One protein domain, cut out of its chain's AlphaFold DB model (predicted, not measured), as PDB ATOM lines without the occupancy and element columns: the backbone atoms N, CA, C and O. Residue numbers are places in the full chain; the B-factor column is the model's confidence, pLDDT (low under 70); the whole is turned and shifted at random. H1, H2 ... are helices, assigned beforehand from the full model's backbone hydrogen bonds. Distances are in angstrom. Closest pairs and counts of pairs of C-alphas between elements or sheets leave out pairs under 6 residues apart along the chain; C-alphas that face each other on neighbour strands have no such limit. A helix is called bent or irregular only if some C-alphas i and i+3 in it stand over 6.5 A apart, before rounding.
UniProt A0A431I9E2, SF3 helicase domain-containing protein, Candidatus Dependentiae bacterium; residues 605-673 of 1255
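This is residues 605 to 673 of the 1255 residues of the protein "SF3 helicase domain-containing protein" of Candidatus Dependentiae bacterium (UniProt A0A431I9E2). Four nearly aligned helices pack together: H1, H2 and H3 form an up-and-down bundle, each running against the one before, and H4 packs on H2 and H3, away from H1. The 69 printed residues, all helix in class, have no named strand. The whole is compact, with a radius of gyration of the C-alphas of 11.3 A, spanning 34 by 22 by 19 A.

Find C-alpha 623 at (49.484, -1.974, 96.477); from there H2 runs 24.4 A to residue 639. H1 is residues 605 to 615, 15.3 A. H3, residues 647 to 658, 17.6 A, is irregular: C-alphas 648 and 651 are 7.3 A apart. H4, residues 664 to 672, 12.5 A, ends at C-alpha (54.630, -2.065, 82.243).

Look at Ala 614 and Asn 626, the closest C-alphas of the hairpin H1 and H2, 5.1 A apart. H2 touches H4 at Lys 624 and Ser 667, closest C-alphas 5.5 A apart. H1 and H4 are apart. O i to N i+4 pairs are all within hydrogen-bond range in H1, H2 and H4, and 6 of 8 in H3.

The printed part has no cut and no long link; mean pLDDT is 78.6, with 8 residues under 70.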
ATOM      1  N   ASN A 605      56.554  18.392  88.788       57.16
ATOM      2  CA  ASN A 605      56.836  18.199  90.221       57.16
ATOM      3  C   ASN A 605      55.601  17.755  91.020       57.16
ATOM      4  O   ASN A 605      55.687  16.874  91.873       57.16
ATOM      5  N   SER A 606      54.428  18.298  90.690       62.69
ATOM      6  CA  SER A 606      53.172  17.888  91.329       62.69
ATOM      7  C   SER A 606      52.750  16.468  90.936       62.69
ATOM      8  O   SER A 606      52.191  15.728  91.745       62.69
ATOM      9  N   LEU A 607      53.067  16.050  89.705       73.38
ATOM     10  CA  LEU A 607      52.841  14.689  89.225       73.38
ATOM     11  C   LEU A 607      53.746  13.688  89.961       73.38
ATOM     12  O   LEU A 607      53.268  12.649  90.415       73.38
ATOM     13  N   ARG A 608      55.030  14.031  90.126       77.06
ATOM     14  CA  ARG A 608      56.017  13.238  90.876       77.06
ATOM     15  C   ARG A 608      55.602  13.052  92.335       77.06
ATOM     16  O   ARG A 608      55.607  11.926  92.827       77.06
ATOM     17  N   GLU A 609      55.151  14.114  93.001       67.00
ATOM     18  CA  GLU A 609      54.672  14.050  94.389       67.00
ATOM     19  C   GLU A 609      53.478  13.089  94.540       67.00
ATOM     20  O   GLU A 609      53.439  12.270  95.459       67.00
ATOM     21  N   LEU A 610      52.528  13.111  93.599       68.38
ATOM     22  CA  LEU A 610      51.388  12.187  93.605       68.38
ATOM     23  C   LEU A 610      51.817  10.722  93.440       68.38
ATOM     24  O   LEU A 610      51.238   9.845  94.090       68.38
ATOM     25  N   ILE A 611      52.833  10.449  92.615       79.69
ATOM     26  CA  ILE A 611      53.397   9.104  92.449       79.69
ATOM     27  C   ILE A 611      54.095   8.664  93.744       79.69
ATOM     28  O   ILE A 611      53.786   7.583  94.239       79.69
ATOM     29  N   ILE A 612      54.942   9.506  94.352       73.88
ATOM     30  CA  ILE A 612      55.637   9.195  95.619       73.88
ATOM     31  C   ILE A 612      54.633   8.862  96.728       73.88
ATOM     32  O   ILE A 612      54.752   7.830  97.391       73.88
ATOM     33  N   ARG A 613      53.580   9.671  96.889       67.38
ATOM     34  CA  ARG A 613      52.531   9.430  97.896       67.38
ATOM     35  C   ARG A 613      51.790   8.108  97.666       67.38
ATOM     36  O   ARG A 613      51.395   7.434  98.622       67.38
ATOM     37  N   ALA A 614      51.615   7.701  96.410       75.25
ATOM     38  CA  ALA A 614      51.034   6.406  96.067       75.25
ATOM     39  C   ALA A 614      51.986   5.238  96.387       75.25
ATOM     40  O   ALA A 614      51.543   4.235  96.955       75.25
ATOM     41  N   LEU A 615      53.284   5.380  96.096       74.06
ATOM     42  CA  LEU A 615      54.322   4.404  96.457       74.06
ATOM     43  C   LEU A 615      54.446   4.247  97.986       74.06
ATOM     44  O   LEU A 615      54.571   3.129  98.486       74.06
ATOM     45  N   ASN A 616      54.271   5.333  98.745       71.81
ATOM     46  CA  ASN A 616      54.256   5.333 100.215       71.81
ATOM     47  C   ASN A 616      52.942   4.822 100.836       71.81
ATOM     48  O   ASN A 616      52.826   4.742 102.060       71.81
ATOM     49  N   LYS A 617      51.946   4.442 100.018       71.62
ATOM     50  CA  LYS A 617      50.603   4.001 100.450       71.62
ATOM     51  C   LYS A 617      49.822   5.047 101.253       71.62
ATOM     52  O   LYS A 617      48.933   4.701 102.031       71.62
ATOM     53  N   GLU A 618      50.111   6.323 101.032       61.81
ATOM     54  CA  GLU A 618      49.387   7.433 101.657       61.81
ATOM     55  C   GLU A 618      48.017   7.667 101.007       61.81
ATOM     56  O   GLU A 618      47.127   8.243 101.628       61.81
ATOM     57  N   ILE A 619      47.841   7.210  99.759       62.22
ATOM     58  CA  ILE A 619      46.579   7.322  99.015       62.22
ATOM     59  C   ILE A 619      45.661   6.128  99.313       62.22
ATOM     60  O   ILE A 619      44.498   6.306  99.663       62.22
ATOM     61  N   ASN A 620      46.175   4.898  99.197       70.25
ATOM     62  CA  ASN A 620      45.438   3.671  99.501       70.25
ATOM     63  C   ASN A 620      46.292   2.687 100.313       70.25
ATOM     64  O   ASN A 620      47.500   2.594 100.129       70.25
ATOM     65  N   ALA A 621      45.666   1.835 101.128       73.31
ATOM     66  CA  ALA A 621      46.394   0.789 101.859       73.31
ATOM     67  C   ALA A 621      46.884  -0.373 100.956       73.31
ATOM     68  O   ALA A 621      47.858  -1.062 101.274       73.31
ATOM     69  N   GLY A 622      46.206  -0.625  99.828       72.88
ATOM     70  CA  GLY A 622      46.492  -1.744  98.923       72.88
ATOM     71  C   GLY A 622      47.448  -1.380  97.784       72.88
ATOM     72  O   GLY A 622      47.212  -0.412  97.069       72.88
ATOM     73  N   THR A 623      48.487  -2.194  97.550       77.75
ATOM     74  CA  THR A 623      49.484  -1.974  96.477       77.75
ATOM     75  C   THR A 623      48.834  -1.846  95.094       77.75
ATOM     76  O   THR A 623      49.132  -0.905  94.372       77.75
ATOM     77  N   LYS A 624      47.880  -2.721  94.742       85.38
ATOM     78  CA  LYS A 624      47.183  -2.657  93.446       85.38
ATOM     79  C   LYS A 624      46.339  -1.387  93.285       85.38
ATOM     80  O   LYS A 624      46.346  -0.799  92.216       85.38
ATOM     81  N   SER A 625      45.678  -0.929  94.347       77.81
ATOM     82  CA  SER A 625      44.899   0.317  94.324       77.81
ATOM     83  C   SER A 625      45.781   1.558  94.146       77.81
ATOM     84  O   SER A 625      45.373   2.498  93.477       77.81
ATOM     85  N   ASN A 626      47.001   1.556  94.695       80.88
ATOM     86  CA  ASN A 626      47.976   2.618  94.423       80.88
ATOM     87  C   ASN A 626      48.545   2.536  93.001       80.88
ATOM     88  O   ASN A 626      48.733   3.572  92.379       80.88
ATOM     89  N   MET A 627      48.754   1.331  92.454       86.50
ATOM     90  CA  MET A 627      49.143   1.170  91.046       86.50
ATOM     91  C   MET A 627      48.063   1.689  90.086       86.50
ATOM     92  O   MET A 627      48.386   2.405  89.143       86.50
ATOM     93  N   ASP A 628      46.785   1.395  90.354       79.19
ATOM     94  CA  ASP A 628      45.655   1.939  89.582       79.19
ATOM     95  C   ASP A 628      45.605   3.480  89.671       79.19
ATOM     96  O   ASP A 628      45.273   4.155  88.698       79.19
ATOM     97  N   PHE A 629      45.950   4.047  90.833       82.00
ATOM     98  CA  PHE A 629      46.034   5.494  91.021       82.00
ATOM     99  C   PHE A 629      47.172   6.106  90.196       82.00
ATOM    100  O   PHE A 629      46.916   7.052  89.460       82.00
ATOM    101  N   ILE A 630      48.386   5.543  90.250       84.06
ATOM    102  CA  ILE A 630      49.530   5.999  89.438       84.06
ATOM    103  C   ILE A 630      49.164   5.978  87.944       84.06
ATOM    104  O   ILE A 630      49.392   6.961  87.242       84.06
ATOM    105  N   GLU A 631      48.523   4.903  87.469       89.31
ATOM    106  CA  GLU A 631      48.044   4.815  86.084       89.31
ATOM    107  C   GLU A 631      47.032   5.912  85.743       89.31
ATOM    108  O   GLU A 631      47.141   6.540  84.689       89.31
ATOM    109  N   LYS A 632      46.067   6.172  86.631       83.19
ATOM    110  CA  LYS A 632      45.064   7.219  86.428       83.19
ATOM    111  C   LYS A 632      45.708   8.604  86.341       83.19
ATOM    112  O   LYS A 632      45.434   9.319  85.386       83.19
ATOM    113  N   VAL A 633      46.590   8.963  87.278       81.69
ATOM    114  CA  VAL A 633      47.217  10.297  87.302       81.69
ATOM    115  C   VAL A 633      48.053  10.542  86.040       81.69
ATOM    116  O   VAL A 633      47.963  11.615  85.445       81.69
ATOM    117  N   LEU A 634      48.810   9.542  85.577       83.50
ATOM    118  CA  LEU A 634      49.614   9.654  84.355       83.50
ATOM    119  C   LEU A 634      48.756   9.747  83.083       83.50
ATOM    120  O   LEU A 634      49.048  10.541  82.185       83.50
ATOM    121  N   ARG A 635      47.654   8.990  83.009       85.69
ATOM    122  CA  ARG A 635      46.705   9.082  81.885       85.69
ATOM    123  C   ARG A 635      45.946  10.407  81.876       85.69
ATOM    124  O   ARG A 635      45.745  10.971  80.805       85.69
ATOM    125  N   ASP A 636      45.578  10.925  83.044       77.00
ATOM    126  CA  ASP A 636      44.924  12.228  83.179       77.00
ATOM    127  C   ASP A 636      45.882  13.367  82.790       77.00
ATOM    128  O   ASP A 636      45.463  14.303  82.110       77.00
ATOM    129  N   ALA A 637      47.169  13.265  83.146       75.12
ATOM    130  CA  ALA A 637      48.214  14.183  82.684       75.12
ATOM    131  C   ALA A 637      48.340  14.175  81.151       75.12
ATOM    132  O   ALA A 637      48.399  15.232  80.523       75.12
ATOM    133  N   GLN A 638      48.327  12.984  80.540       77.75
ATOM    134  CA  GLN A 638      48.427  12.816  79.088       77.75
ATOM    135  C   GLN A 638      47.187  13.363  78.360       77.75
ATOM    136  O   GLN A 638      47.321  14.070  77.365       77.75
ATOM    137  N   ALA A 639      45.984  13.104  78.884       76.50
ATOM    138  CA  ALA A 639      44.723  13.610  78.332       76.50
ATOM    139  C   ALA A 639      44.591  15.141  78.422       76.50
ATOM    140  O   ALA A 639      43.849  15.745  77.649       76.50
ATOM    141  N   GLN A 640      45.305  15.768  79.360       69.50
ATOM    142  CA  GLN A 640      45.384  17.222  79.513       69.50
ATOM    143  C   GLN A 640      46.506  17.858  78.681       69.50
ATOM    144  O   GLN A 640      46.726  19.060  78.793       69.50
ATOM    145  N   GLU A 641      47.219  17.069  77.870       72.44
ATOM    146  CA  GLU A 641      48.391  17.506  77.104       72.44
ATOM    147  C   GLU A 641      49.492  18.152  77.972       72.44
ATOM    148  O   GLU A 641      50.261  18.981  77.483       72.44
ATOM    149  N   MET A 642      49.576  17.775  79.257       73.75
ATOM    150  CA  MET A 642      50.625  18.240  80.167       73.75
ATOM    151  C   MET A 642      51.980  17.695  79.709       73.75
ATOM    152  O   MET A 642      52.092  16.515  79.373       73.75
ATOM    153  N   VAL A 643      53.011  18.540  79.722       72.31
ATOM    154  CA  VAL A 643      54.393  18.115  79.477       72.31
ATOM    155  C   VAL A 643      54.970  17.535  80.769       72.31
ATOM    156  O   VAL A 643      54.974  18.212  81.797       72.31
ATOM    157  N   TYR A 644      55.410  16.276  80.737       78.94
ATOM    158  CA  TYR A 644      56.039  15.598  81.872       78.94
ATOM    159  C   TYR A 644      56.950  14.449  81.421       78.94
ATOM    160  O   TYR A 644      56.672  13.766  80.433       78.94
ATOM    161  N   ASP A 645      58.004  14.182  82.189       78.06
ATOM    162  CA  ASP A 645      58.823  12.973  82.072       78.06
ATOM    163  C   ASP A 645      59.157  12.437  83.469       78.06
ATOM    164  O   ASP A 645      59.957  13.032  84.175       78.06
ATOM    165  N   VAL A 646      58.532  11.332  83.883       83.69
ATOM    166  CA  VAL A 646      58.776  10.647  85.172       83.69
ATOM    167  C   VAL A 646      59.385   9.255  84.972       83.69
ATOM    168  O   VAL A 646      59.208   8.349  85.790       83.69
ATOM    169  N   THR A 647      60.076   9.051  83.847       80.56
ATOM    170  CA  THR A 647      60.679   7.759  83.477       80.56
ATOM    171  C   THR A 647      61.724   7.288  84.495       80.56
ATOM    172  O   THR A 647      61.900   6.085  84.688       80.56
ATOM    173  N   ASP A 648      62.378   8.219  85.186       72.75
ATOM    174  CA  ASP A 648      63.347   7.961  86.255       72.75
ATOM    175  C   ASP A 648      62.731   7.249  87.473       72.75
ATOM    176  O   ASP A 648      63.416   6.464  88.125       72.75
ATOM    177  N   MET A 649      61.430   7.432  87.724       81.69
ATOM    178  CA  MET A 649      60.703   6.804  88.838       81.69
ATOM    179  C   MET A 649      60.259   5.361  88.542       81.69
ATOM    180  O   MET A 649      59.593   4.719  89.358       81.69
ATOM    181  N   TRP A 650      60.570   4.842  87.350       83.31
ATOM    182  CA  TRP A 650      60.120   3.525  86.903       83.31
ATOM    183  C   TRP A 650      60.550   2.393  87.836       83.31
ATOM    184  O   TRP A 650      59.742   1.515  88.149       83.31
ATOM    185  N   ASP A 651      61.806   2.406  88.283       77.31
ATOM    186  CA  ASP A 651      62.350   1.319  89.095       77.31
ATOM    187  C   ASP A 651      61.683   1.277  90.481       77.31
ATOM    188  O   ASP A 651      61.343   0.189  90.959       77.31
ATOM    189  N   ASP A 652      61.358   2.438  91.064       81.94
ATOM    190  CA  ASP A 652      60.594   2.542  92.315       81.94
ATOM    191  C   ASP A 652      59.165   2.004  92.150       81.94
ATOM    192  O   ASP A 652      58.666   1.235  92.981       81.94
ATOM    193  N   ILE A 653      58.507   2.346  91.035       88.50
ATOM    194  CA  ILE A 653      57.163   1.858  90.697       88.50
ATOM    195  C   ILE A 653      57.169   0.338  90.491       88.50
ATOM    196  O   ILE A 653      56.285  -0.372  90.987       88.50
ATOM    197  N   LEU A 654      58.175  -0.186  89.790       86.44
ATOM    198  CA  LEU A 654      58.328  -1.613  89.533       86.44
ATOM    199  C   LEU A 654      58.589  -2.380  90.834       86.44
ATOM    200  O   LEU A 654      57.938  -3.398  91.099       86.44
ATOM    201  N   GLN A 655      59.493  -1.879  91.679       85.94
ATOM    202  CA  GLN A 655      59.792  -2.475  92.978       85.94
ATOM    203  C   GLN A 655      58.555  -2.473  93.884       85.94
ATOM    204  O   GLN A 655      58.257  -3.486  94.525       85.94
ATOM    205  N   PHE A 656      57.781  -1.388  93.890       88.75
ATOM    206  CA  PHE A 656      56.525  -1.305  94.629       88.75
ATOM    207  C   PHE A 656      55.476  -2.305  94.118       88.75
ATOM    208  O   PHE A 656      54.868  -3.031  94.913       88.75
ATOM    209  N   ALA A 657      55.310  -2.437  92.798       86.31
ATOM    210  CA  ALA A 657      54.429  -3.438  92.195       86.31
ATOM    211  C   ALA A 657      54.832  -4.873  92.589       86.31
ATOM    212  O   ALA A 657      53.972  -5.710  92.900       86.31
ATOM    213  N   MET A 658      56.140  -5.151  92.665       84.75
ATOM    214  CA  MET A 658      56.678  -6.439  93.108       84.75
ATOM    215  C   MET A 658      56.369  -6.763  94.575       84.75
ATOM    216  O   MET A 658      56.413  -7.942  94.930       84.75
ATOM    217  N   GLN A 659      56.040  -5.790  95.423       82.75
ATOM    218  CA  GLN A 659      55.715  -6.012  96.840       82.75
ATOM    219  C   GLN A 659      54.244  -6.415  97.081       82.75
ATOM    220  O   GLN A 659      53.852  -6.691  98.216       82.75
ATOM    221  N   SER A 660      53.409  -6.474  96.036       83.69
ATOM    222  CA  SER A 660      52.007  -6.905  96.144       83.69
ATOM    223  C   SER A 660      51.903  -8.389  96.526       83.69
ATOM    224  O   SER A 660      52.347  -9.267  95.788       83.69
ATOM    225  N   THR A 661      51.285  -8.684  97.674       73.06
ATOM    226  CA  THR A 661      51.169 -10.050  98.224       73.06
ATOM    227  C   THR A 661      50.081 -10.894  97.558       73.06
ATOM    228  O   THR A 661      50.256 -12.099  97.418       73.06
ATOM    229  N   ASN A 662      48.981 -10.274  97.114       71.12
ATOM    230  CA  ASN A 662      47.802 -10.983  96.593       71.12
ATOM    231  C   ASN A 662      47.525 -10.732  95.098       71.12
ATOM    232  O   ASN A 662      46.752 -11.472  94.496       71.12
ATOM    233  N   GLN A 663      48.103  -9.685  94.492       82.31
ATOM    234  CA  GLN A 663      47.786  -9.248  93.117       82.31
ATOM    235  C   GLN A 663      49.044  -8.850  92.324       82.31
ATOM    236  O   GLN A 663      49.037  -7.886  91.563       82.31
ATOM    237  N   ARG A 664      50.146  -9.583  92.519       84.19
ATOM    238  CA  ARG A 664      51.470  -9.265  91.954       84.19
ATOM    239  C   ARG A 664      51.496  -9.190  90.429       84.19
ATOM    240  O   ARG A 664      52.047  -8.243  89.885       84.19
ATOM    241  N   SER A 665      50.890 -10.161  89.746       81.88
ATOM    242  CA  SER A 665      50.852 -10.206  88.277       81.88
ATOM    243  C   SER A 665      50.137  -8.991  87.684       81.88
ATOM    244  O   SER A 665      50.663  -8.361  86.776       81.88
ATOM    245  N   VAL A 666      48.988  -8.620  88.253       83.50
ATOM    246  CA  VAL A 666      48.193  -7.462  87.817       83.50
ATOM    247  C   VAL A 666      48.937  -6.150  88.083       83.50
ATOM    248  O   VAL A 666      48.971  -5.280  87.222       83.50
ATOM    249  N   SER A 667      49.578  -6.003  89.248       83.88
ATOM    250  CA  SER A 667      50.381  -4.812  89.561       83.88
ATOM    251  C   SER A 667      51.583  -4.647  88.620       83.88
ATOM    252  O   SER A 667      51.883  -3.526  88.223       83.88
ATOM    253  N   LEU A 668      52.240  -5.746  88.228       87.25
ATOM    254  CA  LEU A 668      53.338  -5.724  87.251       87.25
ATOM    255  C   LEU A 668      52.860  -5.377  85.835       87.25
ATOM    256  O   LEU A 668      53.547  -4.662  85.112       87.25
ATOM    257  N   GLU A 669      51.683  -5.860  85.436       88.50
ATOM    258  CA  GLU A 669      51.085  -5.517  84.144       88.50
ATOM    259  C   GLU A 669      50.736  -4.026  84.060       88.50
ATOM    260  O   GLU A 669      51.036  -3.391  83.051       88.50
ATOM    261  N   ILE A 670      50.170  -3.456  85.133       86.62
ATOM    262  CA  ILE A 670      49.883  -2.016  85.221       86.62
ATOM    263  C   ILE A 670      51.170  -1.211  85.096       86.62
ATOM    264  O   ILE A 670      51.206  -0.286  84.292       86.62
ATOM    265  N   ALA A 671      52.220  -1.583  85.838       86.88
ATOM    266  CA  ALA A 671      53.510  -0.912  85.753       86.88
ATOM    267  C   ALA A 671      53.976  -0.850  84.283       86.88
ATOM    268  O   ALA A 671      54.194   0.233  83.746       86.88
ATOM    269  N   ASN A 672      54.038  -1.989  83.587       86.00
ATOM    270  CA  ASN A 672      54.630  -2.065  82.243       86.00
ATOM    271  C   ASN A 672      53.888  -1.264  81.156       86.00
ATOM    272  O   ASN A 672      54.415  -1.117  80.055       86.00
ATOM    273  N   ARG A 673      52.675  -0.768  81.429       88.75
ATOM    274  CA  ARG A 673      51.862   0.010  80.479       88.75
ATOM    275  C   ARG A 673      51.651   1.473  80.885       88.75
ATOM    276  O   ARG A 673      50.825   2.149  80.265       88.75
TER     277      ARG A 673